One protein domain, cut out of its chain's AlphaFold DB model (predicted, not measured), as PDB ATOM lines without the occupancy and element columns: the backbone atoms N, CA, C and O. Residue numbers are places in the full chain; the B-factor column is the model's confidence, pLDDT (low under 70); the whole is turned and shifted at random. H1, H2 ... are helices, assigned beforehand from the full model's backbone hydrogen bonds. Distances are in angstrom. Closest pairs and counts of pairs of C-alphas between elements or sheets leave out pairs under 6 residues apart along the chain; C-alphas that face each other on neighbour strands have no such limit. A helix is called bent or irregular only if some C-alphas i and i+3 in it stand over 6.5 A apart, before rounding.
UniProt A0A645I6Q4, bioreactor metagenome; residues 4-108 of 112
ATOM      1  N   SER A   4    -127.563 -89.932  68.381       64.94
ATOM      2  CA  SER A   4    -126.436 -90.078  67.449       64.94
ATOM      3  C   SER A   4    -126.165 -88.834  66.595       64.94
ATOM      4  O   SER A   4    -125.007 -88.564  66.287       64.94
ATOM      5  N   PHE A   5    -127.199 -88.058  66.240       63.66
ATOM      6  CA  PHE A   5    -127.018 -86.797  65.506       63.66
ATOM      7  C   PHE A   5    -126.480 -85.686  66.401       63.66
ATOM      8  O   PHE A   5    -125.775 -84.809  65.917       63.66
ATOM      9  N   GLY A   6    -126.784 -85.748  67.701       73.31
ATOM     10  CA  GLY A   6    -126.297 -84.766  68.662       73.31
ATOM     11  C   GLY A   6    -124.776 -84.740  68.727       73.31
ATOM     12  O   GLY A   6    -124.206 -83.664  68.720       73.31
ATOM     13  N   ALA A   7    -124.121 -85.904  68.680       83.75
ATOM     14  CA  ALA A   7    -122.661 -85.995  68.706       83.75
ATOM     15  C   ALA A   7    -121.970 -85.357  67.488       83.75
ATOM     16  O   ALA A   7    -120.823 -84.964  67.618       83.75
ATOM     17  N   HIS A   8    -122.674 -85.215  66.355       92.75
ATOM     18  CA  HIS A   8    -122.110 -84.714  65.096       92.75
ATOM     19  C   HIS A   8    -122.772 -83.415  64.622       92.75
ATOM     20  O   HIS A   8    -122.884 -83.134  63.425       92.75
ATOM     21  N   TRP A   9    -123.302 -82.629  65.560       95.62
ATOM     22  CA  TRP A   9    -124.161 -81.494  65.230       95.62
ATOM     23  C   TRP A   9    -123.435 -80.372  64.475       95.62
ATOM     24  O   TRP A   9    -124.032 -79.701  63.630       95.62
ATOM     25  N   SER A  10    -122.141 -80.182  64.726       96.31
ATOM     26  CA  SER A  10    -121.307 -79.267  63.941       96.31
ATOM     27  C   SER A  10    -121.226 -79.709  62.469       96.31
ATOM     28  O   SER A  10    -121.453 -78.897  61.580       96.31
ATOM     29  N   LEU A  11    -121.018 -81.000  62.179       96.56
ATOM     30  CA  LEU A  11    -120.970 -81.522  60.814       96.56
ATOM     31  C   LEU A  11    -122.335 -81.395  60.132       96.56
ATOM     32  O   LEU A  11    -122.416 -81.000  58.968       96.56
ATOM     33  N   VAL A  12    -123.419 -81.657  60.866       96.38
ATOM     34  CA  VAL A  12    -124.787 -81.411  60.385       96.38
ATOM     35  C   VAL A  12    -124.977 -79.933  60.034       96.38
ATOM     36  O   VAL A  12    -125.471 -79.621  58.951       96.38
ATOM     37  N   THR A  13    -124.530 -79.022  60.899       97.56
ATOM     38  CA  THR A  13    -124.576 -77.570  60.658       97.56
ATOM     39  C   THR A  13    -123.778 -77.193  59.407       97.56
ATOM     40  O   THR A  13    -124.275 -76.439  58.569       97.56
ATOM     41  N   ALA A  14    -122.578 -77.752  59.236       97.94
ATOM     42  CA  ALA A  14    -121.746 -77.533  58.058       97.94
ATOM     43  C   ALA A  14    -122.448 -77.979  56.771       97.94
ATOM     44  O   ALA A  14    -122.473 -77.231  55.795       97.94
ATOM     45  N   ILE A  15    -123.096 -79.143  56.777       97.38
ATOM     46  CA  ILE A  15    -123.858 -79.634  55.623       97.38
ATOM     47  C   ILE A  15    -125.080 -78.747  55.349       97.38
ATOM     48  O   ILE A  15    -125.311 -78.384  54.199       97.38
ATOM     49  N   ILE A  16    -125.832 -78.344  56.380       97.31
ATOM     50  CA  ILE A  16    -126.995 -77.442  56.247       97.31
ATOM     51  C   ILE A  16    -126.585 -76.075  55.687       97.31
ATOM     52  O   ILE A  16    -127.343 -75.461  54.933       97.31
ATOM     53  N   SER A  17    -125.380 -75.600  56.008       97.69
ATOM     54  CA  SER A  17    -124.895 -74.319  55.497       97.69
ATOM     55  C   SER A  17    -124.693 -74.302  53.979       97.69
ATOM     56  O   SER A  17    -124.733 -73.223  53.399       97.69
ATOM     57  N   ILE A  18    -124.561 -75.455  53.306       97.56
ATOM     58  CA  ILE A  18    -124.469 -75.523  51.837       97.56
ATOM     59  C   ILE A  18    -125.761 -74.996  51.183       97.56
ATOM     60  O   ILE A  18    -125.703 -73.952  50.534       97.56
ATOM     61  N   PRO A  19    -126.944 -75.628  51.352       96.50
ATOM     62  CA  PRO A  19    -128.180 -75.079  50.803       96.50
ATOM     63  C   PRO A  19    -128.574 -73.765  51.482       96.50
ATOM     64  O   PRO A  19    -129.154 -72.910  50.821       96.50
ATOM     65  N   GLY A  20    -128.239 -73.576  52.764       96.31
ATOM     66  CA  GLY A  20    -128.530 -72.343  53.495       96.31
ATOM     67  C   GLY A  20    -127.893 -71.119  52.842       96.31
ATOM     68  O   GLY A  20    -128.590 -70.175  52.494       96.31
ATOM     69  N   THR A  21    -126.583 -71.163  52.607       93.94
ATOM     70  CA  THR A  21    -125.835 -70.053  51.991       93.94
ATOM     71  C   THR A  21    -125.997 -70.000  50.472       93.94
ATOM     72  O   THR A  21    -125.739 -68.964  49.869       93.94
ATOM     73  N   PHE A  22    -126.445 -71.080  49.827       95.44
ATOM     74  CA  PHE A  22    -126.748 -71.079  48.395       95.44
ATOM     75  C   PHE A  22    -128.128 -70.476  48.082       95.44
ATOM     76  O   PHE A  22    -128.269 -69.750  47.100       95.44
ATOM     77  N   LEU A  23    -129.154 -70.778  48.885       95.50
ATOM     78  CA  LEU A  23    -130.544 -70.360  48.639       95.50
ATOM     79  C   LEU A  23    -130.944 -69.076  49.374       95.50
ATOM     80  O   LEU A  23    -131.983 -68.499  49.060       95.50
ATOM     81  N   LEU A  24    -130.154 -68.638  50.353       94.19
ATOM     82  CA  LEU A  24    -130.392 -67.417  51.118       94.19
ATOM     83  C   LEU A  24    -129.209 -66.461  50.963       94.19
ATOM     84  O   LEU A  24    -128.088 -66.874  50.669       94.19
ATOM     85  N   SER A  25    -129.443 -65.172  51.222       90.88
ATOM     86  CA  SER A  25    -128.333 -64.253  51.473       90.88
ATOM     87  C   SER A  25    -127.606 -64.654  52.760       90.88
ATOM     88  O   SER A  25    -128.199 -65.253  53.662       90.88
ATOM     89  N   ASN A  26    -126.327 -64.284  52.871       91.44
ATOM     90  CA  ASN A  26    -125.555 -64.532  54.089       91.44
ATOM     91  C   ASN A  26    -126.251 -63.947  55.322       91.44
ATOM     92  O   ASN A  26    -126.424 -64.656  56.307       91.44
ATOM     93  N   ASP A  27    -126.747 -62.713  55.239       93.25
ATOM     94  CA  ASP A  27    -127.465 -62.072  56.346       93.25
ATOM     95  C   ASP A  27    -128.714 -62.863  56.757       93.25
ATOM     96  O   ASP A  27    -128.940 -63.099  57.943       93.25
ATOM     97  N   ALA A  28    -129.507 -63.339  55.790       94.81
ATOM     98  CA  ALA A  28    -130.702 -64.127  56.079       94.81
ATOM     99  C   ALA A  28    -130.358 -65.473  56.739       94.81
ATOM    100  O   ALA A  28    -131.032 -65.891  57.682       94.81
ATOM    101  N   PHE A  29    -129.292 -66.142  56.292       96.75
ATOM    102  CA  PHE A  29    -128.839 -67.387  56.908       96.75
ATOM    103  C   PHE A  29    -128.277 -67.159  58.322       96.75
ATOM    104  O   PHE A  29    -128.694 -67.837  59.263       96.75
ATOM    105  N   TYR A  30    -127.379 -66.186  58.499       96.50
ATOM    106  CA  TYR A  30    -126.688 -65.946  59.769       96.50
ATOM    107  C   TYR A  30    -127.575 -65.308  60.842       96.50
ATOM    108  O   TYR A  30    -127.389 -65.601  62.021       96.50
ATOM    109  N   PHE A  31    -128.554 -64.484  60.465       96.50
ATOM    110  CA  PHE A  31    -129.478 -63.871  61.426       96.50
ATOM    111  C   PHE A  31    -130.776 -64.660  61.602       96.50
ATOM    112  O   PHE A  31    -131.391 -64.572  62.662       96.50
ATOM    113  N   GLY A  32    -131.195 -65.436  60.598       96.25
ATOM    114  CA  GLY A  32    -132.434 -66.213  60.650       96.25
ATOM    115  C   GLY A  32    -132.239 -67.671  61.065       96.25
ATOM    116  O   GLY A  32    -132.932 -68.162  61.953       96.25
ATOM    117  N   VAL A  33    -131.305 -68.381  60.425       96.88
ATOM    118  CA  VAL A  33    -131.179 -69.846  60.548       96.88
ATOM    119  C   VAL A  33    -130.149 -70.245  61.603       96.88
ATOM    120  O   VAL A  33    -130.434 -71.089  62.456       96.88
ATOM    121  N   LEU A  34    -128.958 -69.638  61.572       97.62
ATOM    122  CA  LEU A  34    -127.863 -69.993  62.477       97.62
ATOM    123  C   LEU A  34    -128.239 -69.917  63.970       97.62
ATOM    124  O   LEU A  34    -127.847 -70.834  64.691       97.62
ATOM    125  N   PRO A  35    -129.008 -68.921  64.463       97.50
ATOM    126  CA  PRO A  35    -129.362 -68.862  65.882       97.50
ATOM    127  C   PRO A  35    -130.094 -70.119  66.369       97.50
ATOM    128  O   PRO A  35    -129.789 -70.628  67.444       97.50
ATOM    129  N   VAL A  36    -130.979 -70.683  65.539       96.12
ATOM    130  CA  VAL A  36    -131.729 -71.913  65.851       96.12
ATOM    131  C   VAL A  36    -130.804 -73.137  65.879       96.12
ATOM    132  O   VAL A  36    -130.908 -73.999  66.760       96.12
ATOM    133  N   LEU A  37    -129.860 -73.216  64.934       96.62
ATOM    134  CA  LEU A  37    -128.849 -74.279  64.911       96.62
ATOM    135  C   LEU A  37    -127.905 -74.188  66.118       96.62
ATOM    136  O   LEU A  37    -127.533 -75.219  66.679       96.62
ATOM    137  N   ALA A  38    -127.546 -72.972  66.538       97.06
ATOM    138  CA  ALA A  38    -126.687 -72.723  67.691       97.06
ATOM    139  C   ALA A  38    -127.375 -73.088  69.011       97.06
ATOM    140  O   ALA A  38    -126.769 -73.785  69.824       97.06
ATOM    141  N   GLU A  39    -128.639 -72.703  69.199       96.50
ATOM    142  CA  GLU A  39    -129.437 -73.090  70.372       96.50
ATOM    143  C   GLU A  39    -129.529 -74.620  70.501       96.50
ATOM    144  O   GLU A  39    -129.280 -75.186  71.568       96.50
ATOM    145  N   THR A  40    -129.775 -75.304  69.380       94.81
ATOM    146  CA  THR A  40    -129.797 -76.773  69.334       94.81
ATOM    147  C   THR A  40    -128.419 -77.375  69.631       94.81
ATOM    148  O   THR A  40    -128.314 -78.363  70.357       94.81
ATOM    149  N   GLY A  41    -127.347 -76.770  69.114       95.06
ATOM    150  CA  GLY A  41    -125.977 -77.233  69.339       95.06
ATOM    151  C   GLY A  41    -125.548 -77.144  70.798       95.06
ATOM    152  O   GLY A  41    -124.923 -78.078  71.303       95.06
ATOM    153  N   VAL A  42    -125.954 -76.086  71.503       95.31
ATOM    154  CA  VAL A  42    -125.720 -75.945  72.947       95.31
ATOM    155  C   VAL A  42    -126.396 -77.074  73.726       95.31
ATOM    156  O   VAL A  42    -125.775 -77.650  74.620       95.31
ATOM    157  N   ALA A  43    -127.614 -77.476  73.347       93.50
ATOM    158  CA  ALA A  43    -128.294 -78.624  73.958       93.50
ATOM    159  C   ALA A  43    -127.558 -79.965  73.734       93.50
ATOM    160  O   ALA A  43    -127.768 -80.916  74.490       93.50
ATOM    161  N   TYR A  44    -126.679 -80.040  72.729       92.44
ATOM    162  CA  TYR A  44    -125.811 -81.188  72.448       92.44
ATOM    163  C   TYR A  44    -124.371 -81.032  72.959       92.44
ATOM    164  O   TYR A  44    -123.553 -81.924  72.739       92.44
ATOM    165  N   GLY A  45    -124.063 -79.952  73.683       93.00
ATOM    166  CA  GLY A  45    -122.751 -79.723  74.295       93.00
ATOM    167  C   GLY A  45    -121.741 -78.987  73.409       93.00
ATOM    168  O   GLY A  45    -120.577 -78.879  73.791       93.00
ATOM    169  N   PHE A  46    -122.164 -78.460  72.258       95.75
ATOM    170  CA  PHE A  46    -121.328 -77.605  71.414       95.75
ATOM    171  C   PHE A  46    -121.364 -76.158  71.898       95.75
ATOM    172  O   PHE A  46    -122.365 -75.667  72.420       95.75
ATOM    173  N   THR A  47    -120.275 -75.438  71.666       96.50
ATOM    174  CA  THR A  47    -120.233 -73.993  71.898       96.50
ATOM    175  C   THR A  47    -120.829 -73.233  70.706       96.50
ATOM    176  O   THR A  47    -120.705 -73.687  69.564       96.50
ATOM    177  N   PRO A  48    -121.402 -72.032  70.916       95.75
ATOM    178  CA  PRO A  48    -121.865 -71.185  69.815       95.75
ATOM    179  C   PRO A  48    -120.771 -70.883  68.784       95.75
ATOM    180  O   PRO A  48    -121.056 -70.819  67.593       95.75
ATOM    181  N   LEU A  49    -119.511 -70.760  69.220       96.62
ATOM    182  CA  LEU A  49    -118.369 -70.560  68.327       96.62
ATOM    183  C   LEU A  49    -118.147 -71.763  67.399       96.62
ATOM    184  O   LEU A  49    -117.957 -71.568  66.204       96.62
ATOM    185  N   GLN A  50    -118.214 -72.995  67.916       97.44
ATOM    186  CA  GLN A  50    -118.066 -74.209  67.099       97.44
ATOM    187  C   GLN A  50    -119.170 -74.315  66.041       97.44
ATOM    188  O   GLN A  50    -118.890 -74.671  64.899       97.44
ATOM    189  N   ILE A  51    -120.412 -73.961  66.392       98.12
ATOM    190  CA  ILE A  51    -121.525 -73.928  65.432       98.12
ATOM    191  C   ILE A  51    -121.359 -72.777  64.434       98.12
ATOM    192  O   ILE A  51    -121.587 -72.963  63.241       98.12
ATOM    193  N   GLY A  52    -120.897 -71.610  64.890       97.56
ATOM    194  CA  GLY A  52    -120.563 -70.481  64.026       97.56
ATOM    195  C   GLY A  52    -119.520 -70.862  62.977       97.56
ATOM    196  O   GLY A  52    -119.757 -70.668  61.790       97.56
ATOM    197  N   ILE A  53    -118.421 -71.495  63.389       98.00
ATOM    198  CA  ILE A  53    -117.381 -72.001  62.483       98.00
ATOM    199  C   ILE A  53    -117.960 -73.052  61.535       98.00
ATOM    200  O   ILE A  53    -117.801 -72.929  60.327       98.00
ATOM    201  N   ALA A  54    -118.693 -74.043  62.046       98.12
ATOM    202  CA  ALA A  54    -119.322 -75.055  61.203       98.12
ATOM    203  C   ALA A  54    -120.211 -74.443  60.111       98.12
ATOM    204  O   ALA A  54    -120.191 -74.872  58.961       98.12
ATOM    205  N   SER A  55    -120.951 -73.389  60.444       97.88
ATOM    206  CA  SER A  55    -121.860 -72.724  59.515       97.88
ATOM    207  C   SER A  55    -121.172 -71.936  58.391       97.88
ATOM    208  O   SER A  55    -121.842 -71.518  57.450       97.88
ATOM    209  N   THR A  56    -119.853 -71.717  58.452       97.06
ATOM    210  CA  THR A  56    -119.100 -71.079  57.356       97.06
ATOM    211  C   THR A  56    -118.582 -72.084  56.330       97.06
ATOM    212  O   THR A  56    -118.233 -71.680  55.224       97.06
ATOM    213  N   MET A  57    -118.583 -73.388  56.635       97.81
ATOM    214  CA  MET A  57    -118.042 -74.418  55.738       97.81
ATOM    215  C   MET A  57    -118.747 -74.412  54.368       97.81
ATOM    216  O   MET A  57    -118.098 -74.525  53.329       97.81
ATOM    217  N   GLY A  58    -120.068 -74.207  54.351       96.06
ATOM    218  CA  GLY A  58    -120.886 -74.153  53.136       96.06
ATOM    219  C   GLY A  58    -120.597 -72.971  52.210       96.06
ATOM    220  O   GLY A  58    -120.980 -73.034  51.042       96.06
ATOM    221  N   GLN A  59    -119.850 -71.952  52.660       95.25
ATOM    222  CA  GLN A  59    -119.428 -70.823  51.816       95.25
ATOM    223  C   GLN A  59    -118.630 -71.270  50.585       95.25
ATOM    224  O   GLN A  59    -118.622 -70.570  49.574       95.25
ATOM    225  N   ALA A  60    -118.037 -72.468  50.621       96.31
ATOM    226  CA  ALA A  60    -117.431 -73.111  49.457       96.31
ATOM    227  C   ALA A  60    -118.371 -73.187  48.232       96.31
ATOM    228  O   ALA A  60    -117.890 -73.214  47.099       96.31
ATOM    229  N   PHE A  61    -119.693 -73.198  48.438       96.44
ATOM    230  CA  PHE A  61    -120.706 -73.238  47.379       96.44
ATOM    231  C   PHE A  61    -121.393 -71.891  47.119       96.44
ATOM    232  O   PHE A  61    -122.157 -71.783  46.162       96.44
ATOM    233  N   HIS A  62    -121.137 -70.859  47.930       93.62
ATOM    234  CA  HIS A  62    -121.906 -69.610  47.887       93.62
ATOM    235  C   HIS A  62    -121.835 -68.926  46.514       93.62
ATOM    236  O   HIS A  62    -122.847 -68.470  45.992       93.62
ATOM    237  N   LEU A  63    -120.664 -68.945  45.865       90.19
ATOM    238  CA  LEU A  63    -120.462 -68.330  44.546       90.19
ATOM    239  C   LEU A  63    -121.118 -69.087  43.380       90.19
ATOM    240  O   LEU A  63    -121.150 -68.580  42.258       90.19
ATOM    241  N   LEU A  64    -121.650 -70.287  43.618       94.88
ATOM    242  CA  LEU A  64    -122.490 -70.978  42.640       94.88
ATOM    243  C   LEU A  64    -123.941 -70.495  42.682       94.88
ATOM    244  O   LEU A  64    -124.721 -70.852  41.797       94.88
ATOM    245  N   SER A  65    -124.327 -69.730  43.704       94.94
ATOM    246  CA  SER A  65    -125.698 -69.266  43.857       94.94
ATOM    247  C   SER A  65    -126.074 -68.274  42.752       94.94
ATOM    248  O   SER A  65    -125.351 -67.300  42.532       94.94
ATOM    249  N   PRO A  66    -127.241 -68.443  42.100       92.88
ATOM    250  CA  PRO A  66    -127.777 -67.436  41.184       92.88
ATOM    251  C   PRO A  66    -128.208 -66.153  41.912       92.88
ATOM    252  O   PRO A  66    -128.540 -65.161  41.276       92.88
ATOM    253  N   LEU A  67    -128.221 -66.144  43.247       91.88
ATOM    254  CA  LEU A  67    -128.580 -64.968  44.043       91.88
ATOM    255  C   LEU A  67    -127.411 -63.980  44.186       91.88
ATOM    256  O   LEU A  67    -127.591 -62.870  44.688       91.88
ATOM    257  N   VAL A  68    -126.209 -64.364  43.748       92.12
ATOM    258  CA  VAL A  68    -124.997 -63.553  43.855       92.12
ATOM    259  C   VAL A  68    -124.829 -62.699  42.599       92.12
ATOM    260  O   VAL A  68    -124.396 -63.175  41.558       92.12
ATOM    261  N   ALA A  69    -125.139 -61.404  42.693       92.44
ATOM    262  CA  ALA A  69    -125.253 -60.523  41.525       92.44
ATOM    263  C   ALA A  69    -123.985 -60.419  40.652       92.44
ATOM    264  O   ALA A  69    -124.092 -60.338  39.429       92.44
ATOM    265  N   PHE A  70    -122.784 -60.433  41.244       92.75
ATOM    266  CA  PHE A  70    -121.549 -60.240  40.472       92.75
ATOM    267  C   PHE A  70    -121.278 -61.380  39.478       92.75
ATOM    268  O   PHE A  70    -120.562 -61.161  38.502       92.75
ATOM    269  N   ILE A  71    -121.841 -62.579  39.691       94.62
ATOM    270  CA  ILE A  71    -121.581 -63.721  38.808       94.62
ATOM    271  C   ILE A  71    -122.082 -63.448  37.391       94.62
ATOM    272  O   ILE A  71    -121.415 -63.807  36.430       94.62
ATOM    273  N   TYR A  72    -123.192 -62.721  37.250       94.75
ATOM    274  CA  TYR A  72    -123.761 -62.379  35.948       94.75
ATOM    275  C   TYR A  72    -122.854 -61.462  35.126       94.75
ATOM    276  O   TYR A  72    -122.795 -61.605  33.908       94.75
ATOM    277  N   LEU A  73    -122.096 -60.577  35.783       96.69
ATOM    278  CA  LEU A  73    -121.074 -59.780  35.107       96.69
ATOM    279  C   LEU A  73    -119.962 -60.679  34.550       96.69
ATOM    280  O   LEU A  73    -119.541 -60.495  33.413       96.69
ATOM    281  N   LEU A  74    -119.503 -61.664  35.328       95.94
ATOM    282  CA  LEU A  74    -118.463 -62.593  34.880       95.94
ATOM    283  C   LEU A  74    -118.950 -63.481  33.735       95.94
ATOM    284  O   LEU A  74    -118.262 -63.566  32.726       95.94
ATOM    285  N   LEU A  75    -120.146 -64.064  33.855       96.81
ATOM    286  CA  LEU A  75    -120.742 -64.898  32.807       96.81
ATOM    287  C   LEU A  75    -120.880 -64.133  31.486       96.81
ATOM    288  O   LEU A  75    -120.585 -64.683  30.430       96.81
ATOM    289  N   GLN A  76    -121.259 -62.850  31.548       97.25
ATOM    290  CA  GLN A  76    -121.329 -61.990  30.369       97.25
ATOM    291  C   GLN A  76    -119.948 -61.733  29.747       97.25
ATOM    292  O   GLN A  76    -119.827 -61.742  28.527       97.25
ATOM    293  N   LEU A  77    -118.915 -61.496  30.561       98.12
ATOM    294  CA  LEU A  77    -117.553 -61.232  30.079       98.12
ATOM    295  C   LEU A  77    -116.862 -62.478  29.512       98.12
ATOM    296  O   LEU A  77    -115.990 -62.346  28.657       98.12
ATOM    297  N   THR A  78    -117.210 -63.666  30.006       97.12
ATOM    298  CA  THR A  78    -116.605 -64.933  29.575       97.12
ATOM    299  C   THR A  78    -117.450 -65.701  28.565       97.12
ATOM    300  O   THR A  78    -116.996 -66.737  28.092       97.12
ATOM    301  N   GLU A  79    -118.666 -65.234  28.269       96.88
ATOM    302  CA  GLU A  79    -119.647 -65.913  27.407       96.88
ATOM    303  C   GLU A  79    -119.969 -67.352  27.868       96.88
ATOM    304  O   GLU A  79    -120.244 -68.235  27.059       96.88
ATOM    305  N   VAL A  80    -119.933 -67.598  29.184       97.25
ATOM    306  CA  VAL A  80    -120.200 -68.917  29.791       97.25
ATOM    307  C   VAL A  80    -121.633 -68.961  30.315       97.25
ATOM    308  O   VAL A  80    -122.108 -67.995  30.914       97.25
ATOM    309  N   ASP A  81    -122.319 -70.091  30.140       96.69
ATOM    310  CA  ASP A  81    -123.648 -70.297  30.719       96.69
ATOM    311  C   ASP A  81    -123.587 -70.566  32.235       96.69
ATOM    312  O   ASP A  81    -122.676 -71.226  32.744       96.69
ATOM    313  N   MET A  82    -124.602 -70.112  32.977       95.75
ATOM    314  CA  MET A  82    -124.684 -70.315  34.432       95.75
ATOM    315  C   MET A  82    -124.637 -71.800  34.813       95.75
ATOM    316  O   MET A  82    -123.979 -72.175  35.784       95.75
ATOM    317  N   GLY A  83    -125.328 -72.659  34.064       96.31
ATOM    318  CA  GLY A  83    -125.359 -74.091  34.328       96.31
ATOM    319  C   GLY A  83    -124.009 -74.758  34.072       96.31
ATOM    320  O   GLY A  83    -123.634 -75.676  34.803       96.31
ATOM    321  N   GLU A  84    -123.259 -74.298  33.071       96.50
ATOM    322  CA  GLU A  84    -121.894 -74.766  32.807       96.50
ATOM    323  C   GLU A  84    -120.929 -74.338  33.911       96.50
ATOM    324  O   GLU A  84    -120.218 -75.186  34.461       96.50
ATOM    325  N   TRP A  85    -120.976 -73.059  34.305       95.94
ATOM    326  CA  TRP A  85    -120.240 -72.534  35.456       95.94
ATOM    327  C   TRP A  85    -120.513 -73.360  36.714       95.94
ATOM    328  O   TRP A  85    -119.581 -73.829  37.368       95.94
ATOM    329  N   GLN A  86    -121.787 -73.602  37.029       97.06
ATOM    330  CA  GLN A  86    -122.165 -74.366  38.212       97.06
ATOM    331  C   GLN A  86    -121.654 -75.807  38.153       97.06
ATOM    332  O   GLN A  86    -121.069 -76.281  39.123       97.06
ATOM    333  N   LYS A  87    -121.837 -76.511  37.029       96.12
ATOM    334  CA  LYS A  87    -121.380 -77.906  36.882       96.12
ATOM    335  C   LYS A  87    -119.866 -78.024  37.016       96.12
ATOM    336  O   LYS A  87    -119.391 -78.927  37.702       96.12
ATOM    337  N   HIS A  88    -119.122 -77.123  36.376       95.75
ATOM    338  CA  HIS A  88    -117.665 -77.137  36.420       95.75
ATOM    339  C   HIS A  88    -117.150 -76.798  37.824       95.75
ATOM    340  O   HIS A  88    -116.338 -77.532  38.391       95.75
ATOM    341  N   SER A  89    -117.664 -75.723  38.421       96.12
ATOM    342  CA  SER A  89    -117.206 -75.229  39.721       96.12
ATOM    343  C   SER A  89    -117.684 -76.076  40.896       96.12
ATOM    344  O   SER A  89    -116.991 -76.129  41.908       96.12
ATOM    345  N   ALA A  90    -118.801 -76.804  40.781       96.44
ATOM    346  CA  ALA A  90    -119.324 -77.631  41.872       96.44
ATOM    347  C   ALA A  90    -118.323 -78.706  42.317       96.44
ATOM    348  O   ALA A  90    -118.205 -78.975  43.510       96.44
ATOM    349  N   ILE A  91    -117.562 -79.280  41.378       96.31
ATOM    350  CA  ILE A  91    -116.518 -80.270  41.679       96.31
ATOM    351  C   ILE A  91    -115.436 -79.642  42.569       96.31
ATOM    352  O   ILE A  91    -115.027 -80.225  43.575       96.31
ATOM    353  N   TRP A  92    -115.021 -78.417  42.243       97.44
ATOM    354  CA  TRP A  92    -114.038 -77.660  43.016       97.44
ATOM    355  C   TRP A  92    -114.587 -77.188  44.365       97.44
ATOM    356  O   TRP A  92    -113.865 -77.212  45.365       97.44
ATOM    357  N   SER A  93    -115.869 -76.830  44.434       97.44
ATOM    358  CA  SER A  93    -116.545 -76.485  45.686       97.44
ATOM    359  C   SER A  93    -116.669 -77.669  46.633       97.44
ATOM    360  O   SER A  93    -116.454 -77.493  47.828       97.44
ATOM    361  N   ILE A  94    -116.924 -78.880  46.125       97.69
ATOM    362  CA  ILE A  94    -116.886 -80.105  46.938       97.69
ATOM    363  C   ILE A  94    -115.486 -80.296  47.533       97.69
ATOM    364  O   ILE A  94    -115.359 -80.507  48.739       97.69
ATOM    365  N   GLY A  95    -114.434 -80.167  46.717       97.88
ATOM    366  CA  GLY A  95    -113.051 -80.251  47.196       97.88
ATOM    367  C   GLY A  95    -112.733 -79.199  48.263       97.88
ATOM    368  O   GLY A  95    -112.197 -79.527  49.320       97.88
ATOM    369  N   THR A  96    -113.133 -77.949  48.029       97.88
ATOM    370  CA  THR A  96    -112.932 -76.827  48.960       97.88
ATOM    371  C   THR A  96    -113.686 -77.037  50.272       97.88
ATOM    372  O   THR A  96    -113.120 -76.841  51.345       97.88
ATOM    373  N   PHE A  97    -114.934 -77.505  50.205       98.06
ATOM    374  CA  PHE A  97    -115.737 -77.842  51.378       98.06
ATOM    375  C   PHE A  97    -115.069 -78.929  52.223       98.06
ATOM    376  O   PHE A  97    -114.946 -78.777  53.437       98.06
ATOM    377  N   ILE A  98    -114.584 -79.999  51.585       98.06
ATOM    378  CA  ILE A  98    -113.856 -81.070  52.274       98.06
ATOM    379  C   ILE A  98    -112.597 -80.507  52.945       98.06
ATOM    380  O   ILE A  98    -112.346 -80.816  54.107       98.06
ATOM    381  N   ILE A  99    -111.835 -79.648  52.260       98.06
ATOM    382  CA  ILE A  99    -110.645 -79.002  52.834       98.06
ATOM    383  C   ILE A  99    -111.013 -78.156  54.058       98.06
ATOM    384  O   ILE A  99    -110.342 -78.267  55.083       98.06
ATOM    385  N   PHE A 100    -112.074 -77.347  53.988       97.50
ATOM    386  CA  PHE A 100    -112.534 -76.534  55.117       97.50
ATOM    387  C   PHE A 100    -112.927 -77.400  56.317       97.50
ATOM    388  O   PHE A 100    -112.439 -77.168  57.424       97.50
ATOM    389  N   VAL A 101    -113.735 -78.440  56.087       97.88
ATOM    390  CA  VAL A 101    -114.173 -79.377  57.131       97.88
ATOM    391  C   VAL A 101    -112.980 -80.088  57.766       97.88
ATOM    392  O   VAL A 101    -112.880 -80.134  58.991       97.88
ATOM    393  N   LEU A 102    -112.049 -80.605  56.959       97.75
ATOM    394  CA  LEU A 102    -110.854 -81.285  57.460       97.75
ATOM    395  C   LEU A 102    -109.950 -80.334  58.247       97.75
ATOM    396  O   LEU A 102    -109.498 -80.692  59.331       97.75
ATOM    397  N   ALA A 103    -109.712 -79.120  57.751       97.88
ATOM    398  CA  ALA A 103    -108.898 -78.131  58.452       97.88
ATOM    399  C   ALA A 103    -109.519 -77.741  59.805       97.88
ATOM    400  O   ALA A 103    -108.821 -77.701  60.822       97.88
ATOM    401  N   ALA A 104    -110.832 -77.507  59.842       97.25
ATOM    402  CA  ALA A 104    -111.549 -77.176  61.071       97.25
ATOM    403  C   ALA A 104    -111.573 -78.349  62.070       97.25
ATOM    404  O   ALA A 104    -111.442 -78.130  63.276       97.25
ATOM    405  N   ALA A 105    -111.672 -79.588  61.581       96.06
ATOM    406  CA  ALA A 105    -111.602 -80.788  62.412       96.06
ATOM    407  C   ALA A 105    -110.193 -81.019  62.987       96.06
ATOM    408  O   ALA A 105    -110.044 -81.222  64.190       96.06
ATOM    409  N   ILE A 106    -109.148 -80.932  62.154       97.12
ATOM    410  CA  ILE A 106    -107.746 -81.161  62.556       97.12
ATOM    411  C   ILE A 106    -107.286 -80.126  63.589       97.12
ATOM    412  O   ILE A 106    -106.565 -80.460  64.525       97.12
ATOM    413  N   THR A 107    -107.712 -78.872  63.439       96.56
ATOM    414  CA  THR A 107    -107.391 -77.795  64.391       96.56
ATOM    415  C   THR A 107    -108.207 -77.866  65.686       96.56
ATOM    416  O   THR A 107    -107.924 -77.117  66.619       96.56
ATOM    417  N   GLY A 108    -109.221 -78.735  65.764       93.38
ATOM    418  CA  GLY A 108    -110.155 -78.811  66.892       93.38
ATOM    419  C   GLY A 108    -111.162 -77.656  66.954       93.38
ATOM    420  O   GLY A 108    -111.957 -77.584  67.891       93.38
TER     421      GLY A 108
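AT A GLANCE: This is residues 4 to 108 of the 112 residues of a protein of bioreactor metagenome (UniProt A0A645I6Q4). H1 and H4 lie side by side mid-body, with long H6 along H4. H2 folds back on H1 as a hairpin; H3 packs on both, and H5 lies at one far end. The 105 printed residues have six named helices, H1 to H6, and no named strand: all helix, only just compact, close to loose, radius of gyration of the C-alphas 15.2 A, spans 49 by 28 by 21 A.

HOW THE PARTS SIT: H1, residues 9 to 23, touches H2, residues 26 to 43; the closest C-alphas, Gly 20 and Phe 29, are 6.0 A apart. H4, residues 57 to 64, touches H6, residues 82 to 106; the closest C-alphas, Ala 60 and Ser 93, are 5.1 A apart. Every O i to N i+4 pair is within hydrogen-bond range in H3, residues 48 to 54, and H5, residues 70 to 78; H4 has 0 of 4, but 4 of 5 O i to N i+3.

IN THESE COORDINATES: H1 begins at C-alpha 9 (-124.161, -81.494, 65.230); H6, 34.6 A long, ends at C-alpha 106 (-107.746, -81.161, 62.556). H4 is irregular, C-alphas 60 and 63 being 7.5 A apart; H2 only just, C-alphas 32 and 35 being 6.6 A apart.

THE WHOLE: The printed part has no cut; residues 4 to 5 have pLDDT under 70.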